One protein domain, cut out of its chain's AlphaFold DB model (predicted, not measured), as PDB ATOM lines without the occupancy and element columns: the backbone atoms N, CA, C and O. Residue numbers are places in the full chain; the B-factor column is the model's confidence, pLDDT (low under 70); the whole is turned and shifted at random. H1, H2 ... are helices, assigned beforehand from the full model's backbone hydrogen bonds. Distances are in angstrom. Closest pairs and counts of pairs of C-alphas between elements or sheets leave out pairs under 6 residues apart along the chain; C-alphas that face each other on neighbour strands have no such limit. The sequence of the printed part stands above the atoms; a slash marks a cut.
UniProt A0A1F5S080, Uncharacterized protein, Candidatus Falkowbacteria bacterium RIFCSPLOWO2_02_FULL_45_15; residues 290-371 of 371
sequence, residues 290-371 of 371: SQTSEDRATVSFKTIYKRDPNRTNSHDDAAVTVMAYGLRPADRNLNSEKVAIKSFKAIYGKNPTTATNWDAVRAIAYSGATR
ATOM      1  N   SER A 290      41.368 -36.483 -24.657       96.12
ATOM      2  CA  SER A 290      40.498 -36.843 -25.777       96.12
ATOM      3  C   SER A 290      39.172 -36.100 -25.663       96.12
ATOM      4  O   SER A 290      38.289 -36.504 -24.904       96.12
ATOM      5  N   GLN A 291      39.016 -35.024 -26.444       95.31
ATOM      6  CA  GLN A 291      37.791 -34.218 -26.441       95.31
ATOM      7  C   GLN A 291      36.561 -35.076 -26.763       95.31
ATOM      8  O   GLN A 291      35.579 -35.042 -26.032       95.31
ATOM      9  N   THR A 292      36.658 -35.951 -27.769       95.62
ATOM     10  CA  THR A 292      35.600 -36.907 -28.130       95.62
ATOM     11  C   THR A 292      35.165 -37.777 -26.946       95.62
ATOM     12  O   THR A 292      33.985 -38.097 -26.787       95.62
ATOM     13  N   SER A 293      36.104 -38.192 -26.097       95.69
ATOM     14  CA  SER A 293      35.792 -39.014 -24.924       95.69
ATOM     15  C   SER A 293      35.195 -38.203 -23.788       95.69
ATOM     16  O   SER A 293      34.234 -38.658 -23.170       95.69
ATOM     17  N   GLU A 294      35.690 -36.991 -23.563       96.62
ATOM     18  CA  GLU A 294      35.118 -36.063 -22.588       96.62
ATOM     19  C   GLU A 294      33.709 -35.590 -22.982       96.62
ATOM     20  O   GLU A 294      32.846 -35.460 -22.112       96.62
ATOM     21  N   ASP A 295      33.419 -35.429 -24.274       96.88
ATOM     22  CA  ASP A 295      32.082 -35.094 -24.777       96.88
ATOM     23  C   ASP A 295      31.096 -36.247 -24.533       96.88
ATOM     24  O   ASP A 295      30.002 -36.046 -23.995       96.88
ATOM     25  N   ARG A 296      31.496 -37.496 -24.828       95.69
ATOM     26  CA  ARG A 296      30.691 -38.691 -24.499       95.69
ATOM     27  C   ARG A 296      30.470 -38.840 -22.992       95.69
ATOM     28  O   ARG A 296      29.364 -39.178 -22.552       95.69
ATOM     29  N   ALA A 297      31.502 -38.582 -22.194       97.31
ATOM     30  CA  ALA A 297      31.406 -38.590 -20.741       97.31
ATOM     31  C   ALA A 297      30.479 -37.483 -20.229       97.31
ATOM     32  O   ALA A 297      29.704 -37.722 -19.310       97.31
ATOM     33  N   THR A 298      30.476 -36.311 -20.866       97.94
ATOM     34  CA  THR A 298      29.571 -35.201 -20.547       97.94
ATOM     35  C   THR A 298      28.110 -35.579 -20.794       97.94
ATOM     36  O   THR A 298      27.256 -35.306 -19.953       97.94
ATOM     37  N   VAL A 299      27.795 -36.286 -21.886       97.69
ATOM     38  CA  VAL A 299      26.435 -36.821 -22.118       97.69
ATOM     39  C   VAL A 299      26.022 -37.793 -21.003       97.69
ATOM     40  O   VAL A 299      24.898 -37.732 -20.489       97.69
ATOM     41  N   SER A 300      26.941 -38.662 -20.581       97.00
ATOM     42  CA  SER A 300      26.703 -39.598 -19.475       97.00
ATOM     43  C   SER A 300      26.527 -38.864 -18.141       97.00
ATOM     44  O   SER A 300      25.595 -39.163 -17.397       97.00
ATOM     45  N   PHE A 301      27.334 -37.831 -17.885       98.38
ATOM     46  CA  PHE A 301      27.231 -36.965 -16.715       98.38
ATOM     47  C   PHE A 301      25.845 -36.329 -16.616       98.38
ATOM     48  O   PHE A 301      25.169 -36.500 -15.605       98.38
ATOM     49  N   LYS A 302      25.368 -35.680 -17.686       98.19
ATOM     50  CA  LYS A 302      24.021 -35.083 -17.717       98.19
ATOM     51  C   LYS A 302      22.935 -36.127 -17.473       98.19
ATOM     52  O   LYS A 302      21.940 -35.855 -16.805       98.19
ATOM     53  N   THR A 303      23.125 -37.344 -17.977       97.50
ATOM     54  CA  THR A 303      22.171 -38.441 -17.768       97.50
ATOM     55  C   THR A 303      22.085 -38.848 -16.295       97.50
ATOM     56  O   THR A 303      20.973 -39.030 -15.785       97.50
ATOM     57  N   ILE A 304      23.229 -38.956 -15.618       97.38
ATOM     58  CA  ILE A 304      23.348 -39.394 -14.220       97.38
ATOM     59  C   ILE A 304      22.934 -38.275 -13.256       97.38
ATOM     60  O   ILE A 304      22.063 -38.477 -12.409       97.38
ATOM     61  N   TYR A 305      23.515 -37.088 -13.425       97.19
ATOM     62  CA  TYR A 305      23.425 -35.970 -12.486       97.19
ATOM     63  C   TYR A 305      22.408 -34.897 -12.896       97.19
ATOM     64  O   TYR A 305      22.208 -33.945 -12.165       97.19
ATOM     65  N   LYS A 306      21.726 -35.039 -14.042       97.75
ATOM     66  CA  LYS A 306      20.627 -34.154 -14.502       97.75
ATOM     67  C   LYS A 306      20.975 -32.666 -14.632       97.75
ATOM     68  O   LYS A 306      20.080 -31.827 -14.656       97.75
ATOM     69  N   ARG A 307      22.258 -32.358 -14.787       97.88
ATOM     70  CA  ARG A 307      22.796 -31.013 -15.003       97.88
ATOM     71  C   ARG A 307      24.078 -31.079 -15.824       97.88
ATOM     72  O   ARG A 307      24.665 -32.154 -15.967       97.88
ATOM     73  N   ASP A 308      24.515 -29.937 -16.336       97.81
ATOM     74  CA  ASP A 308      25.824 -29.811 -16.972       97.81
ATOM     75  C   ASP A 308      26.962 -29.949 -15.942       97.81
ATOM     76  O   ASP A 308      26.811 -29.499 -14.800       97.81
ATOM     77  N   PRO A 309      28.097 -30.576 -16.310       97.50
ATOM     78  CA  PRO A 309      29.255 -30.649 -15.428       97.50
ATOM     79  C   PRO A 309      29.932 -29.281 -15.310       97.50
ATOM     80  O   PRO A 309      30.271 -28.657 -16.316       97.50
ATOM     81  N   ASN A 310      30.215 -28.847 -14.082       97.31
ATOM     82  CA  ASN A 310      31.115 -27.728 -13.840       97.31
ATOM     83  C   ASN A 310      32.553 -28.250 -13.729       97.31
ATOM     84  O   ASN A 310      32.976 -28.682 -12.664       97.31
ATOM     85  N   ARG A 311      33.340 -28.152 -14.804       92.56
ATOM     86  CA  ARG A 311      34.730 -28.655 -14.838       92.56
ATOM     87  C   ARG A 311      35.704 -27.918 -13.899       92.56
ATOM     88  O   ARG A 311      36.832 -28.359 -13.749       92.56
ATOM     89  N   THR A 312      35.289 -26.820 -13.258       94.81
ATOM     90  CA  THR A 312      36.066 -26.174 -12.177       94.81
ATOM     91  C   THR A 312      35.775 -26.772 -10.796       94.81
ATOM     92  O   THR A 312      36.554 -26.586  -9.864       94.81
ATOM     93  N   ASN A 313      34.673 -27.516 -10.655       95.94
ATOM     94  CA  ASN A 313      34.390 -28.323  -9.477       95.94
ATOM     95  C   ASN A 313      35.125 -29.667  -9.593       95.94
ATOM     96  O   ASN A 313      34.950 -30.402 -10.564       95.94
ATOM     97  N   SER A 314      35.919 -30.006  -8.578       93.44
ATOM     98  CA  SER A 314      36.761 -31.207  -8.581       93.44
ATOM     99  C   SER A 314      35.973 -32.515  -8.688       93.44
ATOM    100  O   SER A 314      36.460 -33.461  -9.301       93.44
ATOM    101  N   HIS A 315      34.761 -32.587  -8.135       96.25
ATOM    102  CA  HIS A 315      33.929 -33.790  -8.175       96.25
ATOM    103  C   HIS A 315      33.284 -34.010  -9.542       96.25
ATOM    104  O   HIS A 315      33.235 -35.137 -10.040       96.25
ATOM    105  N   ASP A 316      32.818 -32.932 -10.169       97.94
ATOM    106  CA  ASP A 316      32.283 -32.973 -11.528       97.94
ATOM    107  C   ASP A 316      33.373 -33.317 -12.538       97.94
ATOM    108  O   ASP A 316      33.180 -34.180 -13.397       97.94
ATOM    109  N   ASP A 317      34.536 -32.676 -12.410       95.44
ATOM    110  CA  ASP A 317      35.679 -32.945 -13.273       95.44
ATOM    111  C   ASP A 317      36.188 -34.379 -13.088       95.44
ATOM    112  O   ASP A 317      36.413 -35.088 -14.071       95.44
ATOM    113  N   ALA A 318      36.241 -34.872 -11.845       94.94
ATOM    114  CA  ALA A 318      36.524 -36.275 -11.567       94.94
ATOM    115  C   ALA A 318      35.482 -37.202 -12.206       94.94
ATOM    116  O   ALA A 318      35.856 -38.213 -12.794       94.94
ATOM    117  N   ALA A 319      34.187 -36.878 -12.150       97.31
ATOM    118  CA  ALA A 319      33.142 -37.715 -12.737       97.31
ATOM    119  C   ALA A 319      33.302 -37.833 -14.255       97.31
ATOM    120  O   ALA A 319      33.277 -38.939 -14.799       97.31
ATOM    121  N   VAL A 320      33.489 -36.697 -14.932       97.81
ATOM    122  CA  VAL A 320      33.701 -36.655 -16.382       97.81
ATOM    123  C   VAL A 320      34.978 -37.408 -16.746       97.81
ATOM    124  O   VAL A 320      34.945 -38.259 -17.629       97.81
ATOM    125  N   THR A 321      36.072 -37.176 -16.027       96.25
ATOM    126  CA  THR A 321      37.370 -37.808 -16.298       96.25
ATOM    127  C   THR A 321      37.332 -39.323 -16.062       96.25
ATOM    128  O   THR A 321      37.802 -40.094 -16.900       96.25
ATOM    129  N   VAL A 322      36.707 -39.786 -14.973       96.69
ATOM    130  CA  VAL A 322      36.519 -41.221 -14.690       96.69
ATOM    131  C   VAL A 322      35.709 -41.892 -15.798       96.69
ATOM    132  O   VAL A 322      36.087 -42.976 -16.237       96.69
ATOM    133  N   MET A 323      34.640 -41.254 -16.286       97.12
ATOM    134  CA  MET A 323      33.838 -41.791 -17.392       97.12
ATOM    135  C   MET A 323      34.564 -41.750 -18.738       97.12
ATOM    136  O   MET A 323      34.398 -42.666 -19.539       97.12
ATOM    137  N   ALA A 324      35.345 -40.701 -18.998       96.81
ATOM    138  CA  ALA A 324      36.022 -40.499 -20.277       96.81
ATOM    139  C   ALA A 324      37.163 -41.500 -20.488       96.81
ATOM    140  O   ALA A 324      37.309 -42.040 -21.582       96.81
ATOM    141  N   TYR A 325      37.949 -41.749 -19.439       96.75
ATOM    142  CA  TYR A 325      39.187 -42.529 -19.526       96.75
ATOM    143  C   TYR A 325      39.127 -43.858 -18.780       96.75
ATOM    144  O   TYR A 325      40.068 -44.643 -18.830       96.75
ATOM    145  N   GLY A 326      38.035 -44.124 -18.065       95.12
ATOM    146  CA  GLY A 326      37.859 -45.349 -17.307       95.12
ATOM    147  C   GLY A 326      38.834 -45.505 -16.148       95.12
ATOM    148  O   GLY A 326      39.359 -46.593 -15.916       95.12
ATOM    149  N   LEU A 327      39.052 -44.440 -15.380       95.06
ATOM    150  CA  LEU A 327      39.950 -44.476 -14.225       95.06
ATOM    151  C   LEU A 327      39.517 -45.550 -13.212       95.06
ATOM    152  O   LEU A 327      38.327 -45.682 -12.904       95.06
ATOM    153  N   ARG A 328      40.476 -46.341 -12.717       92.81
ATOM    154  CA  ARG A 328      40.259 -47.339 -11.658       92.81
ATOM    155  C   ARG A 328      40.594 -46.741 -10.290       92.81
ATOM    156  O   ARG A 328      41.633 -46.109 -10.172       92.81
ATOM    157  N   PRO A 329      39.744 -46.894  -9.264       88.31
ATOM    158  CA  PRO A 329      40.058 -46.370  -7.937       88.31
ATOM    159  C   PRO A 329      41.323 -47.048  -7.398       88.31
ATOM    160  O   PRO A 329      41.465 -48.263  -7.527       88.31
ATOM    161  N   ALA A 330      42.219 -46.272  -6.786       76.56
ATOM    162  CA  ALA A 330      43.383 -46.832  -6.098       76.56
ATOM    163  C   ALA A 330      42.943 -47.716  -4.917       76.56
ATOM    164  O   ALA A 330      43.428 -48.834  -4.768       76.56
ATOM    165  N   ASP A 331      41.951 -47.241  -4.156       83.06
ATOM    166  CA  ASP A 331      41.349 -47.951  -3.030       83.06
ATOM    167  C   ASP A 331      39.932 -48.391  -3.408       83.06
ATOM    168  O   ASP A 331      38.969 -47.617  -3.384       83.06
ATOM    169  N   ARG A 332      39.805 -49.649  -3.835       86.50
ATOM    170  CA  ARG A 332      38.530 -50.196  -4.300       86.50
ATOM    171  C   ARG A 332      37.590 -50.464  -3.124       86.50
ATOM    172  O   ARG A 332      37.879 -51.291  -2.266       86.50
ATOM    173  N   ASN A 333      36.413 -49.846  -3.147       90.38
ATOM    174  CA  ASN A 333      35.354 -50.044  -2.166       90.38
ATOM    175  C   ASN A 333      34.148 -50.766  -2.798       90.38
ATOM    176  O   ASN A 333      33.334 -50.177  -3.516       90.38
ATOM    177  N   LEU A 334      34.008 -52.058  -2.491       90.06
ATOM    178  CA  LEU A 334      32.930 -52.897  -3.027       90.06
ATOM    179  C   LEU A 334      31.534 -52.458  -2.560       90.06
ATOM    180  O   LEU A 334      30.559 -52.664  -3.285       90.06
ATOM    181  N   ASN A 335      31.421 -51.830  -1.386       93.19
ATOM    182  CA  ASN A 335      30.148 -51.306  -0.894       93.19
ATOM    183  C   ASN A 335      29.709 -50.093  -1.722       93.19
ATOM    184  O   ASN A 335      28.559 -50.053  -2.172       93.19
ATOM    185  N   SER A 336      30.627 -49.166  -2.009       91.56
ATOM    186  CA  SER A 336      30.369 -48.030  -2.904       91.56
ATOM    187  C   SER A 336      29.994 -48.497  -4.310       91.56
ATOM    188  O   SER A 336      28.998 -48.036  -4.863       91.56
ATOM    189  N   GLU A 337      30.713 -49.476  -4.870       92.62
ATOM    190  CA  GLU A 337      30.373 -50.057  -6.178       92.62
ATOM    191  C   GLU A 337      29.000 -50.734  -6.174       92.62
ATOM    192  O   GLU A 337      28.217 -50.549  -7.105       92.62
ATOM    193  N   LYS A 338      28.653 -51.474  -5.116       94.88
ATOM    194  CA  LYS A 338      27.339 -52.117  -4.984       94.88
ATOM    195  C   LYS A 338      26.204 -51.093  -4.971       94.88
ATOM    196  O   LYS A 338      25.167 -51.326  -5.598       94.88
ATOM    197  N   VAL A 339      26.383 -49.968  -4.279       96.56
ATOM    198  CA  VAL A 339      25.420 -48.856  -4.287       96.56
ATOM    199  C   VAL A 339      25.371 -48.202  -5.668       96.56
ATOM    200  O   VAL A 339      24.285 -48.027  -6.222       96.56
ATOM    201  N   ALA A 340      26.523 -47.933  -6.279       97.12
ATOM    202  CA  ALA A 340      26.603 -47.331  -7.603       97.12
ATOM    203  C   ALA A 340      25.971 -48.197  -8.703       97.12
ATOM    204  O   ALA A 340      25.305 -47.662  -9.584       97.12
ATOM    205  N   ILE A 341      26.087 -49.527  -8.633       97.69
ATOM    206  CA  ILE A 341      25.396 -50.451  -9.544       97.69
ATOM    207  C   ILE A 341      23.875 -50.306  -9.410       97.69
ATOM    208  O   ILE A 341      23.171 -50.307 -10.422       97.69
ATOM    209  N   LYS A 342      23.340 -50.161  -8.188       97.88
ATOM    210  CA  LYS A 342      21.899 -49.921  -7.990       97.88
ATOM    211  C   LYS A 342      21.470 -48.601  -8.629       97.88
ATOM    212  O   LYS A 342      20.484 -48.590  -9.363       97.88
ATOM    213  N   SER A 343      22.236 -47.531  -8.415       97.25
ATOM    214  CA  SER A 343      21.988 -46.229  -9.045       97.25
ATOM    215  C   SER A 343      22.058 -46.313 -10.569       97.25
ATOM    216  O   SER A 343      21.144 -45.854 -11.249       97.25
ATOM    217  N   PHE A 344      23.076 -46.978 -11.121       98.12
ATOM    218  CA  PHE A 344      23.208 -47.207 -12.559       98.12
ATOM    219  C   PHE A 344      21.979 -47.924 -13.125       98.12
ATOM    220  O   PHE A 344      21.404 -47.474 -14.114       98.12
ATOM    221  N   LYS A 345      21.526 -49.002 -12.477       98.06
ATOM    222  CA  LYS A 345      20.326 -49.738 -12.900       98.06
ATOM    223  C   LYS A 345      19.073 -48.868 -12.858       98.06
ATOM    224  O   LYS A 345      18.264 -48.957 -13.773       98.06
ATOM    225  N   ALA A 346      18.922 -48.030 -11.835       97.50
ATOM    226  CA  ALA A 346      17.794 -47.109 -11.732       97.50
ATOM    227  C   ALA A 346      17.819 -46.021 -12.823       97.50
ATOM    228  O   ALA A 346      16.769 -45.635 -13.323       97.50
ATOM    229  N   ILE A 347      19.008 -45.549 -13.216       97.00
ATOM    230  CA  ILE A 347      19.182 -44.501 -14.234       97.00
ATOM    231  C   ILE A 347      19.033 -45.056 -15.657       97.00
ATOM    232  O   ILE A 347      18.396 -44.423 -16.495       97.00
ATOM    233  N   TYR A 348      19.623 -46.221 -15.940       96.19
ATOM    234  CA  TYR A 348      19.746 -46.769 -17.297       96.19
ATOM    235  C   TYR A 348      18.832 -47.966 -17.585       96.19
ATOM    236  O   TYR A 348      18.810 -48.447 -18.717       96.19
ATOM    237  N   GLY A 349      18.123 -48.498 -16.587       97.31
ATOM    238  CA  GLY A 349      17.209 -49.635 -16.750       97.31
ATOM    239  C   GLY A 349      17.887 -50.964 -17.109       97.31
ATOM    240  O   GLY A 349      17.215 -51.899 -17.530       97.31
ATOM    241  N   LYS A 350      19.216 -51.069 -16.974       97.00
ATOM    242  CA  LYS A 350      19.998 -52.259 -17.351       97.00
ATOM    243  C   LYS A 350      21.186 -52.489 -16.420       97.00
ATOM    244  O   LYS A 350      21.624 -51.577 -15.725       97.00
ATOM    245  N   ASN A 351      21.724 -53.709 -16.420       96.19
ATOM    246  CA  ASN A 351      22.975 -54.022 -15.720       96.19
ATOM    247  C   ASN A 351      24.190 -53.467 -16.498       96.19
ATOM    248  O   ASN A 351      24.141 -53.398 -17.732       96.19
ATOM    249  N   PRO A 352      25.292 -53.099 -15.819       94.19
ATOM    250  CA  PRO A 352      26.512 -52.684 -16.496       94.19
ATOM    251  C   PRO A 352      27.205 -53.885 -17.157       94.19
ATOM    252  O   PRO A 352      27.698 -54.787 -16.487       94.19
ATOM    253  N   THR A 353      27.219 -53.912 -18.490       88.94
ATOM    254  CA  THR A 353      27.803 -55.018 -19.281       88.94
ATOM    255  C   THR A 353      28.981 -54.625 -20.176       88.94
ATOM    256  O   THR A 353      29.683 -55.498 -20.674       88.94
ATOM    257  N   THR A 354      29.217 -53.329 -20.393       83.69
ATOM    258  CA  THR A 354      30.294 -52.808 -21.253       83.69
ATOM    259  C   THR A 354      31.285 -52.006 -20.417       83.69
ATOM    260  O   THR A 354      30.934 -51.552 -19.326       83.69
ATOM    261  N   ALA A 355      32.503 -51.786 -20.923       81.25
ATOM    262  CA  ALA A 355      33.508 -50.973 -20.231       81.25
ATOM    263  C   ALA A 355      32.966 -49.578 -19.871       81.25
ATOM    264  O   ALA A 355      33.005 -49.203 -18.706       81.25
ATOM    265  N   THR A 356      32.316 -48.897 -20.819       85.69
ATOM    266  CA  THR A 356      31.695 -47.580 -20.597       85.69
ATOM    267  C   THR A 356      30.597 -47.604 -19.529       85.69
ATOM    268  O   THR A 356      30.477 -46.665 -18.747       85.69
ATOM    269  N   ASN A 357      29.810 -48.687 -19.433       92.38
ATOM    270  CA  ASN A 357      28.834 -48.823 -18.347       92.38
ATOM    271  C   ASN A 357      29.536 -48.935 -16.984       92.38
ATOM    272  O   ASN A 357      29.092 -48.339 -16.006       92.38
ATOM    273  N   TRP A 358      30.641 -49.682 -16.915       92.56
ATOM    274  CA  TRP A 358      31.450 -49.792 -15.701       92.56
ATOM    275  C   TRP A 358      32.196 -48.496 -15.360       92.56
ATOM    276  O   TRP A 358      32.371 -48.202 -14.180       92.56
ATOM    277  N   ASP A 359      32.587 -47.699 -16.357       93.50
ATOM    278  CA  ASP A 359      33.164 -46.365 -16.156       93.50
ATOM    279  C   ASP A 359      32.132 -45.420 -15.510       93.50
ATOM    280  O   ASP A 359      32.445 -44.729 -14.540       93.50
ATOM    281  N   ALA A 360      30.872 -45.464 -15.959       95.38
ATOM    282  CA  ALA A 360      29.766 -44.731 -15.336       95.38
ATOM    283  C   ALA A 360      29.500 -45.181 -13.889       95.38
ATOM    284  O   ALA A 360      29.326 -44.343 -13.005       95.38
ATOM    285  N   VAL A 361      29.515 -46.493 -13.618       96.69
ATOM    286  CA  VAL A 361      29.404 -47.026 -12.247       96.69
ATOM    287  C   VAL A 361      30.535 -46.498 -11.364       96.69
ATOM    288  O   VAL A 361      30.277 -46.054 -10.248       96.69
ATOM    289  N   ARG A 362      31.777 -46.496 -11.858       95.44
ATOM    290  CA  ARG A 362      32.919 -45.960 -11.108       95.44
ATOM    291  C   ARG A 362      32.795 -44.463 -10.858       95.44
ATOM    292  O   ARG A 362      33.085 -44.025  -9.750       95.44
ATOM    293  N   ALA A 363      32.311 -43.686 -11.821       96.31
ATOM    294  CA  ALA A 363      32.068 -42.266 -11.595       96.31
ATOM    295  C   ALA A 363      31.025 -42.040 -10.494       96.31
ATOM    296  O   ALA A 363      31.286 -41.270  -9.579       96.31
ATOM    297  N   ILE A 364      29.907 -42.775 -10.512       97.19
ATOM    298  CA  ILE A 364      28.885 -42.705  -9.451       97.19
ATOM    299  C   ILE A 364      29.470 -43.087  -8.081       97.19
ATOM    300  O   ILE A 364      29.120 -42.480  -7.073       97.19
ATOM    301  N   ALA A 365      30.337 -44.100  -8.028       96.06
ATOM    302  CA  ALA A 365      30.891 -44.608  -6.775       96.06
ATOM    303  C   ALA A 365      31.966 -43.698  -6.160       96.06
ATOM    304  O   ALA A 365      32.049 -43.615  -4.937       96.06
ATOM    305  N   TYR A 366      32.807 -43.069  -6.989       94.75
ATOM    306  CA  TYR A 366      34.083 -42.510  -6.527       94.75
ATOM    307  C   TYR A 366      34.302 -41.031  -6.852       94.75
ATOM    308  O   TYR A 366      35.219 -40.439  -6.291       94.75
ATOM    309  N   SER A 367      33.513 -40.403  -7.733       94.00
ATOM    310  CA  SER A 367      33.788 -39.005  -8.101       94.00
ATOM    311  C   SER A 367      33.357 -37.997  -7.036       94.00
ATOM    312  O   SER A 367      33.899 -36.896  -6.981       94.00
ATOM    313  N   GLY A 368      32.370 -38.354  -6.208       93.75
ATOM    314  CA  GLY A 368      31.732 -37.448  -5.247       93.75
ATOM    315  C   GLY A 368      30.771 -36.436  -5.881       93.75
ATOM    316  O   GLY A 368      30.268 -35.561  -5.181       93.75
ATOM    317  N   ALA A 369      30.504 -36.532  -7.189       95.25
ATOM    318  CA  ALA A 369      29.557 -35.642  -7.853       95.25
ATOM    319  C   ALA A 369      28.129 -35.959  -7.403       95.25
ATOM    320  O   ALA A 369      27.763 -37.117  -7.187       95.25
ATOM    321  N   THR A 370      27.312 -34.920  -7.279       92.88
ATOM    322  CA  THR A 370      25.923 -35.033  -6.836       92.88
ATOM    323  C   THR A 370      24.959 -34.594  -7.927       92.88
ATOM    324  O   THR A 370      25.272 -33.748  -8.774       92.88
ATOM    325  N   ARG A 371      23.800 -35.256  -7.918       88.44
ATOM    326  CA  ARG A 371      22.686 -35.034  -8.835       88.44
ATOM    327  C   ARG A 371      21.904 -33.784  -8.464       88.44
ATOM    328  O   ARG A 371      21.762 -33.541  -7.247       88.44
TER     329      ARG A 371
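Overview. This is residues 290 to 371 of the 371 residues of an uncharacterized protein of Candidatus Falkowbacteria bacterium RIFCSPLOWO2_02_FULL_45_15 (UniProt A0A1F5S080). Four helices form a small, rounded body in which H2 and H4 lie side by side, running opposite ways, while H1 crosses H2 and H3 crosses H4 at steep angles. The printed part has 82 residues with four named helices, in the order H1, H2, H3, H4, and no named strand; its class is all helix, and the packing is mostly crossed. It is compact, with a radius of gyration of the C-alphas of 11.4 A, and spans 28 by 28 by 22 A.

Arrangement. H1, residues 291 to 305, touches H2, residues 314 to 325, at a steep tilt of 58 degrees, opposite ways; their closest C-alphas, of Ser 293 and Ala 324, are 4.9 A apart. H2 touches H4, residues 355 to 366, at a shallow tilt of 19 degrees, opposite ways, with the C-alphas of Met 323 and Asp 359 closest at 4.8 A. H3, residues 334 to 348, touches H4 at a steep tilt of 61 degrees, opposite ways, and the closest C-alphas, of Ala 340 and Ala 365, are 5.1 A apart. H1, with residues 303 to 304 alone, and H3, with residues 344 to 347 alone, only just touch, with 3 pairs of C-alphas within 8 A; the closest are those of Ile 304 and Ile 347, at 6.6 A, and the lines are about perpendicular at 87 degrees. H1 and H4 are close but not clearly touching, with the C-alphas of Ser 300 and Ala 360 closest at 7.3 A. H2 and H3 are apart. In H1, H2, H3 and H4 every O i to N i+4 pair is within hydrogen-bond range.

Along the chain. H1 begins at C-alpha 291 (37.791, -34.218, -26.441) and measures 20.1 A from first to last C-alpha. H2 measures 15.9 A, H3 20.4 A and H4 16.1 A. H4 ends at C-alpha 366 (34.083, -42.510, -6.527).

Size, cuts and confidence. The C-alphas of Gln 291 and Asn 335, the two farthest apart, are 31.7 A from each other. The printed part has no cut and ends at Arg 371, the chain's last residue. The three links are short. The mean pLDDT of the printed part is 94.6, and no printed residue is under 70.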